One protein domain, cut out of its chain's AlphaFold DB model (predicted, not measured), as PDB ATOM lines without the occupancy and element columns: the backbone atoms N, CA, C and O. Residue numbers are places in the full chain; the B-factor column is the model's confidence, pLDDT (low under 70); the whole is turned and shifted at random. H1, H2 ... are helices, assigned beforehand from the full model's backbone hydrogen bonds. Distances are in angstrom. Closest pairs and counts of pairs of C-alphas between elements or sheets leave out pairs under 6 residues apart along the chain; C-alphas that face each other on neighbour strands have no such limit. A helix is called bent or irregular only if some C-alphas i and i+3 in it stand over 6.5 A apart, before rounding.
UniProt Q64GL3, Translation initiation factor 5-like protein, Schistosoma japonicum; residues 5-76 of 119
ATOM      1  N   ILE A   5     -58.147 -33.955 -37.510       69.81
ATOM      2  CA  ILE A   5     -58.540 -35.155 -36.766       69.81
ATOM      3  C   ILE A   5     -59.984 -35.109 -36.235       69.81
ATOM      4  O   ILE A   5     -60.613 -36.149 -36.107       69.81
ATOM      5  N   GLU A   6     -60.521 -33.918 -35.951       71.19
ATOM      6  CA  GLU A   6     -61.905 -33.728 -35.492       71.19
ATOM      7  C   GLU A   6     -62.890 -33.781 -36.662       71.19
ATOM      8  O   GLU A   6     -64.034 -34.168 -36.477       71.19
ATOM      9  N   ARG A   7     -62.460 -33.403 -37.876       71.81
ATOM     10  CA  ARG A   7     -63.327 -33.448 -39.067       71.81
ATOM     11  C   ARG A   7     -63.548 -34.852 -39.612       71.81
ATOM     12  O   ARG A   7     -64.540 -35.076 -40.287       71.81
ATOM     13  N   TYR A   8     -62.607 -35.758 -39.365       70.69
ATOM     14  CA  TYR A   8     -62.655 -37.135 -39.852       70.69
ATOM     15  C   TYR A   8     -62.713 -38.137 -38.696       70.69
ATOM     16  O   TYR A   8     -62.206 -39.251 -38.819       70.69
ATOM     17  N   SER A   9     -63.320 -37.745 -37.570       69.69
ATOM     18  CA  SER A   9     -63.485 -38.612 -36.397       69.69
ATOM     19  C   SER A   9     -64.190 -39.928 -36.731       69.69
ATOM     20  O   SER A   9     -63.876 -40.954 -36.136       69.69
ATOM     21  N   ASP A  10     -65.079 -39.905 -37.723       68.38
ATOM     22  CA  ASP A  10     -65.926 -41.041 -38.096       68.38
ATOM     23  C   ASP A  10     -65.192 -42.075 -38.970       68.38
ATOM     24  O   ASP A  10     -65.654 -43.200 -39.132       68.38
ATOM     25  N   HIS A  11     -64.027 -41.722 -39.525       73.44
ATOM     26  CA  HIS A  11     -63.293 -42.554 -40.490       73.44
ATOM     27  C   HIS A  11     -62.303 -43.550 -39.858       73.44
ATOM     28  O   HIS A  11     -61.514 -44.162 -40.583       73.44
ATOM     29  N   ASP A  12     -62.325 -43.693 -38.527       81.69
ATOM     30  CA  ASP A  12     -61.387 -44.491 -37.719       81.69
ATOM     31  C   ASP A  12     -59.951 -44.472 -38.274       81.69
ATOM     32  O   ASP A  12     -59.373 -45.472 -38.698       81.69
ATOM     33  N   LEU A  13     -59.369 -43.275 -38.334       86.75
ATOM     34  CA  LEU A  13     -57.996 -43.100 -38.814       86.75
ATOM     35  C   LEU A  13     -56.960 -43.541 -37.773       86.75
ATOM     36  O   LEU A  13     -55.801 -43.775 -38.108       86.75
ATOM     37  N   LEU A  14     -57.368 -43.661 -36.508       88.88
ATOM     38  CA  LEU A  14     -56.471 -43.983 -35.407       88.88
ATOM     39  C   LEU A  14     -55.946 -45.421 -35.504       88.88
ATOM     40  O   LEU A  14     -54.771 -45.653 -35.227       88.88
ATOM     41  N   SER A  15     -56.778 -46.373 -35.938       91.50
ATOM     42  CA  SER A  15     -56.352 -47.756 -36.204       91.50
ATOM     43  C   SER A  15     -55.331 -47.852 -37.345       91.50
ATOM     44  O   SER A  15     -54.485 -48.743 -37.355       91.50
ATOM     45  N   LYS A  16     -55.353 -46.886 -38.269       92.25
ATOM     46  CA  LYS A  16     -54.455 -46.807 -39.430       92.25
ATOM     47  C   LYS A  16     -53.218 -45.943 -39.193       92.25
ATOM     48  O   LYS A  16     -52.390 -45.839 -40.091       92.25
ATOM     49  N   ALA A  17     -53.055 -45.350 -38.009       93.69
ATOM     50  CA  ALA A  17     -51.988 -44.386 -37.735       93.69
ATOM     51  C   ALA A  17     -50.580 -44.929 -38.048       93.69
ATOM     52  O   ALA A  17     -49.798 -44.238 -38.695       93.69
ATOM     53  N   CYS A  18     -50.289 -46.179 -37.663       95.62
ATOM     54  CA  CYS A  18     -49.007 -46.827 -37.959       95.62
ATOM     55  C   CYS A  18     -48.767 -46.975 -39.467       95.62
ATOM     56  O   CYS A  18     -47.686 -46.667 -39.953       95.62
ATOM     57  N   HIS A  19     -49.789 -47.406 -40.212       96.12
ATOM     58  CA  HIS A  19     -49.706 -47.574 -41.664       96.12
ATOM     59  C   HIS A  19     -49.501 -46.235 -42.369       96.12
ATOM     60  O   HIS A  19     -48.653 -46.136 -43.242       96.12
ATOM     61  N   ILE A  20     -50.228 -45.194 -41.952       95.50
ATOM     62  CA  ILE A  20     -50.070 -43.842 -42.503       95.50
ATOM     63  C   ILE A  20     -48.643 -43.342 -42.268       95.50
ATOM     64  O   ILE A  20     -48.021 -42.835 -43.195       95.50
ATOM     65  N   LEU A  21     -48.112 -43.503 -41.051       96.69
ATOM     66  CA  LEU A  21     -46.741 -43.102 -40.738       96.69
ATOM     67  C   LEU A  21     -45.722 -43.874 -41.589       96.69
ATOM     68  O   LEU A  21     -44.803 -43.261 -42.122       96.69
ATOM     69  N   LYS A  22     -45.933 -45.181 -41.788       96.25
ATOM     70  CA  LYS A  22     -45.081 -46.002 -42.654       96.25
ATOM     71  C   LYS A  22     -45.144 -45.551 -44.111       96.25
ATOM     72  O   LYS A  22     -44.102 -45.387 -44.720       96.25
ATOM     73  N   THR A  23     -46.325 -45.234 -44.641       97.81
ATOM     74  CA  THR A  23     -46.456 -44.683 -46.000       97.81
ATOM     75  C   THR A  23     -45.709 -43.360 -46.162       97.81
ATOM     76  O   THR A  23     -45.118 -43.127 -47.210       97.81
ATOM     77  N   LEU A  24     -45.710 -42.487 -45.147       97.75
ATOM     78  CA  LEU A  24     -44.942 -41.237 -45.193       97.75
ATOM     79  C   LEU A  24     -43.430 -41.484 -45.233       97.75
ATOM     80  O   LEU A  24     -42.727 -40.757 -45.928       97.75
ATOM     81  N   TYR A  25     -42.957 -42.496 -44.507       97.56
ATOM     82  CA  TYR A  25     -41.567 -42.940 -44.557       97.56
ATOM     83  C   TYR A  25     -41.223 -43.553 -45.925       97.56
ATOM     84  O   TYR A  25     -40.314 -43.074 -46.586       97.56
ATOM     85  N   ASP A  26     -42.012 -44.520 -46.406       97.06
ATOM     86  CA  ASP A  26     -41.780 -45.228 -47.680       97.06
ATOM     87  C   ASP A  26     -41.829 -44.308 -48.912       97.06
ATOM     88  O   ASP A  26     -41.296 -44.641 -49.966       97.06
ATOM     89  N   CYS A  27     -42.523 -43.171 -48.806       97.81
ATOM     90  CA  CYS A  27     -42.611 -42.161 -49.862       97.81
ATOM     91  C   CYS A  27     -41.550 -41.052 -49.732       97.81
ATOM     92  O   CYS A  27     -41.699 -40.021 -50.389       97.81
ATOM     93  N   ASP A  28     -40.551 -41.212 -48.858       96.44
ATOM     94  CA  ASP A  28     -39.496 -40.227 -48.582       96.44
ATOM     95  C   ASP A  28     -40.031 -38.842 -48.157       96.44
ATOM     96  O   ASP A  28     -39.444 -37.797 -48.443       96.44
ATOM     97  N   ILE A  29     -41.184 -38.800 -47.479       97.88
ATOM     98  CA  ILE A  29     -41.787 -37.545 -46.995       97.88
ATOM     99  C   ILE A  29     -41.267 -37.197 -45.598       97.88
ATOM    100  O   ILE A  29     -41.149 -36.018 -45.253       97.88
ATOM    101  N   VAL A  30     -41.004 -38.212 -44.769       97.12
ATOM    102  CA  VAL A  30     -40.501 -38.041 -43.402       97.12
ATOM    103  C   VAL A  30     -39.358 -39.017 -43.152       97.12
ATOM    104  O   VAL A  30     -39.548 -40.227 -43.233       97.12
ATOM    105  N   GLU A  31     -38.200 -38.468 -42.801       96.00
ATOM    106  CA  GLU A  31     -36.985 -39.220 -42.481       96.00
ATOM    107  C   GLU A  31     -37.065 -39.908 -41.110       96.00
ATOM    108  O   GLU A  31     -37.797 -39.480 -40.210       96.00
ATOM    109  N   GLU A  32     -36.262 -40.956 -40.936       94.69
ATOM    110  CA  GLU A  32     -36.201 -41.771 -39.722       94.69
ATOM    111  C   GLU A  32     -35.924 -40.953 -38.455       94.69
ATOM    112  O   GLU A  32     -36.718 -40.996 -37.511       94.69
ATOM    113  N   ASP A  33     -34.874 -40.126 -38.457       95.50
ATOM    114  CA  ASP A  33     -34.496 -39.271 -37.323       95.50
ATOM    115  C   ASP A  33     -35.640 -38.357 -36.867       95.50
ATOM    116  O   ASP A  33     -35.830 -38.080 -35.677       95.50
ATOM    117  N   VAL A  34     -36.444 -37.882 -37.821       97.38
ATOM    118  CA  VAL A  34     -37.591 -37.015 -37.543       97.38
ATOM    119  C   VAL A  34     -38.710 -37.810 -36.874       97.38
ATOM    120  O   VAL A  34     -39.352 -37.294 -35.952       97.38
ATOM    121  N   ILE A  35     -38.939 -39.056 -37.296       96.88
ATOM    122  CA  ILE A  35     -39.931 -39.955 -36.696       96.88
ATOM    123  C   ILE A  35     -39.514 -40.332 -35.274       96.88
ATOM    124  O   ILE A  35     -40.315 -40.170 -34.348       96.88
ATOM    125  N   LEU A  36     -38.267 -40.774 -35.083       96.75
ATOM    126  CA  LEU A  36     -37.724 -41.134 -33.772       96.75
ATOM    127  C   LEU A  36     -37.740 -39.923 -32.830       96.75
ATOM    128  O   LEU A  36     -38.334 -39.970 -31.751       96.75
ATOM    129  N   GLY A  37     -37.223 -38.781 -33.290       97.38
ATOM    130  CA  GLY A  37     -37.207 -37.538 -32.526       97.38
ATOM    131  C   GLY A  37     -38.595 -36.951 -32.249       97.38
ATOM    132  O   GLY A  37     -38.765 -36.189 -31.291       97.38
ATOM    133  N   TRP A  38     -39.612 -37.262 -33.055       97.25
ATOM    134  CA  TRP A  38     -41.008 -36.943 -32.744       97.25
ATOM    135  C   TRP A  38     -41.564 -37.872 -31.665       97.25
ATOM    136  O   TRP A  38     -42.196 -37.391 -30.720       97.25
ATOM    137  N   TYR A  39     -41.317 -39.174 -31.793       97.19
ATOM    138  CA  TYR A  39     -41.816 -40.178 -30.865       97.19
ATOM    139  C   TYR A  39     -41.236 -39.988 -29.457       97.19
ATOM    140  O   TYR A  39     -41.990 -39.976 -28.481       97.19
ATOM    141  N   ASP A  40     -39.932 -39.722 -29.348       96.88
ATOM    142  CA  ASP A  40     -39.229 -39.544 -28.071       96.88
ATOM    143  C   ASP A  40     -39.644 -38.285 -27.305       96.88
ATOM    144  O   ASP A  40     -39.604 -38.253 -26.073       96.88
ATOM    145  N   ARG A  41     -40.141 -37.252 -27.999       96.69
ATOM    146  CA  ARG A  41     -40.759 -36.087 -27.331       96.69
ATOM    147  C   ARG A  41     -42.031 -36.461 -26.568       96.69
ATOM    148  O   ARG A  41     -42.445 -35.718 -25.676       96.69
ATOM    149  N   GLY A  42     -42.663 -37.578 -26.918       95.81
ATOM    150  CA  GLY A  42     -43.840 -38.098 -26.242       95.81
ATOM    151  C   GLY A  42     -45.112 -37.255 -26.435       95.81
ATOM    152  O   GLY A  42     -45.219 -36.428 -27.347       95.81
ATOM    153  N   PRO A  43     -46.139 -37.475 -25.589       96.00
ATOM    154  CA  PRO A  43     -47.460 -36.885 -25.781       96.00
ATOM    155  C   PRO A  43     -47.464 -35.351 -25.725       96.00
ATOM    156  O   PRO A  43     -47.114 -34.748 -24.707       96.00
ATOM    157  N   SER A  44     -47.975 -34.708 -26.779       92.81
ATOM    158  CA  SER A  44     -48.036 -33.246 -26.905       92.81
ATOM    159  C   SER A  44     -49.470 -32.725 -26.945       92.81
ATOM    160  O   SER A  44     -50.365 -33.339 -27.520       92.81
ATOM    161  N   LYS A  45     -49.686 -31.540 -26.358       92.25
ATOM    162  CA  LYS A  45     -50.967 -30.811 -26.419       92.25
ATOM    163  C   LYS A  45     -51.024 -29.763 -27.540       92.25
ATOM    164  O   LYS A  45     -52.033 -29.077 -27.677       92.25
ATOM    165  N   LYS A  46     -49.945 -29.607 -28.323       89.88
ATOM    166  CA  LYS A  46     -49.819 -28.538 -29.331       89.88
ATOM    167  C   LYS A  46     -50.872 -28.655 -30.434       89.88
ATOM    168  O   LYS A  46     -51.465 -27.654 -30.822       89.88
ATOM    169  N   PHE A  47     -51.113 -29.875 -30.910       87.50
ATOM    170  CA  PHE A  47     -52.012 -30.130 -32.039       87.50
ATOM    171  C   PHE A  47     -53.265 -30.904 -31.646       87.50
ATOM    172  O   PHE A  47     -54.330 -30.618 -32.170       87.50
ATOM    173  N   VAL A  48     -53.195 -31.815 -30.678       88.88
ATOM    174  CA  VAL A  48     -54.329 -32.636 -30.212       88.88
ATOM    175  C   VAL A  48     -54.373 -32.668 -28.684       88.88
ATOM    176  O   VAL A  48     -53.505 -32.092 -28.035       88.88
ATOM    177  N   SER A  49     -55.399 -33.274 -28.081       91.25
ATOM    178  CA  SER A  49     -55.394 -33.500 -26.631       91.25
ATOM    179  C   SER A  49     -54.254 -34.451 -26.250       91.25
ATOM    180  O   SER A  49     -53.846 -35.297 -27.046       91.25
ATOM    181  N   ARG A  50     -53.744 -34.343 -25.015       92.19
ATOM    182  CA  ARG A  50     -52.660 -35.230 -24.553       92.19
ATOM    183  C   ARG A  50     -53.077 -36.695 -24.608       92.19
ATOM    184  O   ARG A  50     -52.277 -37.528 -24.996       92.19
ATOM    185  N   GLU A  51     -54.333 -36.981 -24.273       91.62
ATOM    186  CA  GLU A  51     -54.899 -38.327 -24.333       91.62
ATOM    187  C   GLU A  51     -54.881 -38.892 -25.759       91.62
ATOM    188  O   GLU A  51     -54.410 -40.009 -25.970       91.62
ATOM    189  N   LEU A  52     -55.332 -38.116 -26.751       90.25
ATOM    190  CA  LEU A  52     -55.312 -38.559 -28.143       90.25
ATOM    191  C   LEU A  52     -53.876 -38.706 -28.659       90.25
ATOM    192  O   LEU A  52     -53.579 -39.675 -29.348       90.25
ATOM    193  N   SER A  53     -52.971 -37.800 -28.271       93.44
ATOM    194  CA  SER A  53     -51.546 -37.922 -28.597       93.44
ATOM    195  C   SER A  53     -50.953 -39.225 -28.061       93.44
ATOM    196  O   SER A  53     -50.246 -39.902 -28.797       93.44
ATOM    197  N   THR A  54     -51.258 -39.600 -26.815       95.56
ATOM    198  CA  THR A  54     -50.814 -40.876 -26.234       95.56
ATOM    199  C   THR A  54     -51.356 -42.066 -27.024       95.56
ATOM    200  O   THR A  54     -50.604 -42.993 -27.309       95.56
ATOM    201  N   LYS A  55     -52.637 -42.037 -27.421       93.69
ATOM    202  CA  LYS A  55     -53.238 -43.110 -28.230       93.69
ATOM    203  C   LYS A  55     -52.563 -43.242 -29.598       93.69
ATOM    204  O   LYS A  55     -52.303 -44.361 -30.022       93.69
ATOM    205  N   ILE A  56     -52.260 -42.127 -30.266       94.44
ATOM    206  CA  ILE A  56     -51.554 -42.133 -31.559       94.44
ATOM    207  C   ILE A  56     -50.159 -42.741 -31.396       94.44
ATOM    208  O   ILE A  56     -49.815 -43.662 -32.128       94.44
ATOM    209  N   LEU A  57     -49.388 -42.282 -30.406       96.75
ATOM    210  CA  LEU A  57     -48.045 -42.807 -30.141       96.75
ATOM    211  C   LEU A  57     -48.083 -44.311 -29.852       96.75
ATOM    212  O   LEU A  57     -47.351 -45.068 -30.476       96.75
ATOM    213  N   ALA A  58     -49.006 -44.770 -29.004       96.88
ATOM    214  CA  ALA A  58     -49.174 -46.195 -28.724       96.88
ATOM    215  C   ALA A  58     -49.481 -47.023 -29.986       96.88
ATOM    216  O   ALA A  58     -49.007 -48.148 -30.111       96.88
ATOM    217  N   ARG A  59     -50.251 -46.475 -30.937       95.88
ATOM    218  CA  ARG A  59     -50.526 -47.142 -32.219       95.88
ATOM    219  C   ARG A  59     -49.317 -47.164 -33.148       95.88
ATOM    220  O   ARG A  59     -49.187 -48.122 -33.898       95.88
ATOM    221  N   CYS A  60     -48.451 -46.156 -33.096       97.25
ATOM    222  CA  CYS A  60     -47.248 -46.075 -33.927       97.25
ATOM    223  C   CYS A  60     -46.023 -46.783 -33.323       97.25
ATOM    224  O   CYS A  60     -45.025 -46.940 -34.021       97.25
ATOM    225  N   ALA A  61     -46.088 -47.228 -32.063       97.06
ATOM    226  CA  ALA A  61     -44.985 -47.899 -31.373       97.06
ATOM    227  C   ALA A  61     -44.332 -49.049 -32.177       97.06
ATOM    228  O   ALA A  61     -43.105 -49.080 -32.221       97.06
ATOM    229  N   PRO A  62     -45.082 -49.933 -32.876       96.50
ATOM    230  CA  PRO A  62     -44.474 -51.014 -33.657       96.50
ATOM    231  C   PRO A  62     -43.526 -50.525 -34.758       96.50
ATOM    232  O   PRO A  62     -42.479 -51.125 -34.971       96.50
ATOM    233  N   MET A  63     -43.856 -49.418 -35.431       95.38
ATOM    234  CA  MET A  63     -42.988 -48.845 -36.464       95.38
ATOM    235  C   MET A  63     -41.704 -48.272 -35.869       95.38
ATOM    236  O   MET A  63     -40.641 -48.428 -36.452       95.38
ATOM    237  N   VAL A  64     -41.790 -47.632 -34.703       96.50
ATOM    238  CA  VAL A  64     -40.609 -47.083 -34.022       96.50
ATOM    239  C   VAL A  64     -39.683 -48.196 -33.544       96.50
ATOM    240  O   VAL A  64     -38.470 -48.070 -33.665       96.50
ATOM    241  N   THR A  65     -40.242 -49.300 -33.045       96.25
ATOM    242  CA  THR A  65     -39.460 -50.500 -32.730       96.25
ATOM    243  C   THR A  65     -38.779 -51.067 -33.975       96.25
ATOM    244  O   THR A  65     -37.597 -51.375 -33.905       96.25
ATOM    245  N   TRP A  66     -39.490 -51.157 -35.105       95.56
ATOM    246  CA  TRP A  66     -38.922 -51.638 -36.369       95.56
ATOM    247  C   TRP A  66     -37.757 -50.768 -36.869       95.56
ATOM    248  O   TRP A  66     -36.734 -51.315 -37.257       95.56
ATOM    249  N   LEU A  67     -37.887 -49.436 -36.808       94.62
ATOM    250  CA  LEU A  67     -36.816 -48.506 -37.199       94.62
ATOM    251  C   LEU A  67     -35.565 -48.688 -36.325       94.62
ATOM    252  O   LEU A  67     -34.480 -48.920 -36.838       94.62
ATOM    253  N   ARG A  68     -35.728 -48.708 -34.997       94.00
ATOM    254  CA  ARG A  68     -34.596 -48.872 -34.064       94.00
ATOM    255  C   ARG A  68     -33.859 -50.201 -34.214       94.00
ATOM    256  O   ARG A  68     -32.653 -50.252 -34.026       94.00
ATOM    257  N   GLN A  69     -34.581 -51.276 -34.522       92.44
ATOM    258  CA  GLN A  69     -33.966 -52.586 -34.750       92.44
ATOM    259  C   GLN A  69     -33.109 -52.604 -36.019       92.44
ATOM    260  O   GLN A  69     -32.075 -53.264 -36.035       92.44
ATOM    261  N   ALA A  70     -33.511 -51.870 -37.062       84.38
ATOM    262  CA  ALA A  70     -32.728 -51.771 -38.289       84.38
ATOM    263  C   ALA A  70     -31.368 -51.086 -38.053       84.38
ATOM    264  O   ALA A  70     -30.366 -51.530 -38.607       84.38
ATOM    265  N   GLU A  71     -31.320 -50.068 -37.187       74.00
ATOM    266  CA  GLU A  71     -30.073 -49.392 -36.795       74.00
ATOM    267  C   GLU A  71     -29.115 -50.332 -36.033       74.00
ATOM    268  O   GLU A  71     -27.907 -50.328 -36.273       74.00
ATOM    269  N   GLU A  72     -29.643 -51.168 -35.131       68.88
ATOM    270  CA  GLU A  72     -28.831 -52.112 -34.350       68.88
ATOM    271  C   GLU A  72     -28.235 -53.242 -35.219       68.88
ATOM    272  O   GLU A  72     -27.067 -53.586 -35.034       68.88
ATOM    273  N   GLU A  73     -28.974 -53.781 -36.204       61.00
ATOM    274  CA  GLU A  73     -28.468 -54.864 -37.072       61.00
ATOM    275  C   GLU A  73     -27.381 -54.411 -38.069       61.00
ATOM    276  O   GLU A  73     -26.445 -55.170 -38.335       61.00
ATOM    277  N   GLU A  74     -27.431 -53.179 -38.595       62.16
ATOM    278  CA  GLU A  74     -26.365 -52.666 -39.478       62.16
ATOM    279  C   GLU A  74     -25.025 -52.497 -38.746       62.16
ATOM    280  O   GLU A  74     -23.959 -52.666 -39.345       62.16
ATOM    281  N   SER A  75     -25.055 -52.222 -37.439       57.56
ATOM    282  CA  SER A  75     -23.838 -52.020 -36.654       57.56
ATOM    283  C   SER A  75     -23.130 -53.326 -36.258       57.56
ATOM    284  O   SER A  75     -21.968 -53.269 -35.847       57.56
ATOM    285  N   GLU A  76     -23.781 -54.489 -36.393       57.44
ATOM    286  CA  GLU A  76     -23.217 -55.803 -36.033       57.44
ATOM    287  C   GLU A  76     -22.590 -56.554 -37.234       57.44
ATOM    288  O   GLU A  76     -21.972 -57.603 -37.064       57.44
TER     289      GLU A  76
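This is residues 5 to 76 of the 119 residues of the protein "Translation initiation factor 5-like protein" of Schistosoma japonicum (UniProt Q64GL3). A long, bent helix, H3, has two shorter helices, H1 and H2, gathered near its bend to make a small body, while residues 7 to 12 and residues 69 to 76 stick out at opposite ends. The 72 printed residues hold three named helices, H1, H2 and H3 along the chain, and no named strand, an all-helix class. The whole is only just compact, close to loose, with a radius of gyration of the C-alphas of 13.2 A, and only just elongated, spanning 45 by 23 by 18 A.

H3, residues 50 to 74, was assigned as one helix by its hydrogen bonds but is bent: C-alphas 59 and 62 are 7.3 A apart. Its arm H3a, residues 50 to 59, begins at C-alpha 50 (-52.660, -35.230, -24.553) and is 14.3 A long; H3b, residues 62 to 74, is 19.1 A long and ends at C-alpha 74 (-26.365, -52.666, -39.478). H1, residues 17 to 26, begins at C-alpha 17 (-51.988, -44.386, -37.735) and measures 14.3 A. H2 is residues 32 to 40, 12.2 A.

H3a and H3b stand at a steep tilt of 53 degrees. H2 touches H3b, with residues 64 to 67 of H3b alone; the closest C-alphas, Leu 36 and Val 64, are 6.6 A apart, at a steep tilt of 53 degrees, opposite ways. H1 only just touches H3b, with 3 pairs of C-alphas within 8 A and residues 62 to 63 of H3b alone; the closest are Cys 18 and Met 63, 6.5 A. H1 and H3a only just touch, only at their ends, with 3 such pairs, the closest C-alphas being Cys 18 and Arg 59, 5.9 A. H1 and H2 are close but not clearly touching. In H1, H2, H3a and H3b every O i to N i+4 pair is within hydrogen-bond range.

The C-alphas farthest apart, Arg 7 and Glu 76, are 46.0 A apart. The printed part has no cut; the link from H1 to H2 is tight and that from H2 to H3 short. Low confidence, under 70, is at residues 5, 9 to 10 and 72 to 76.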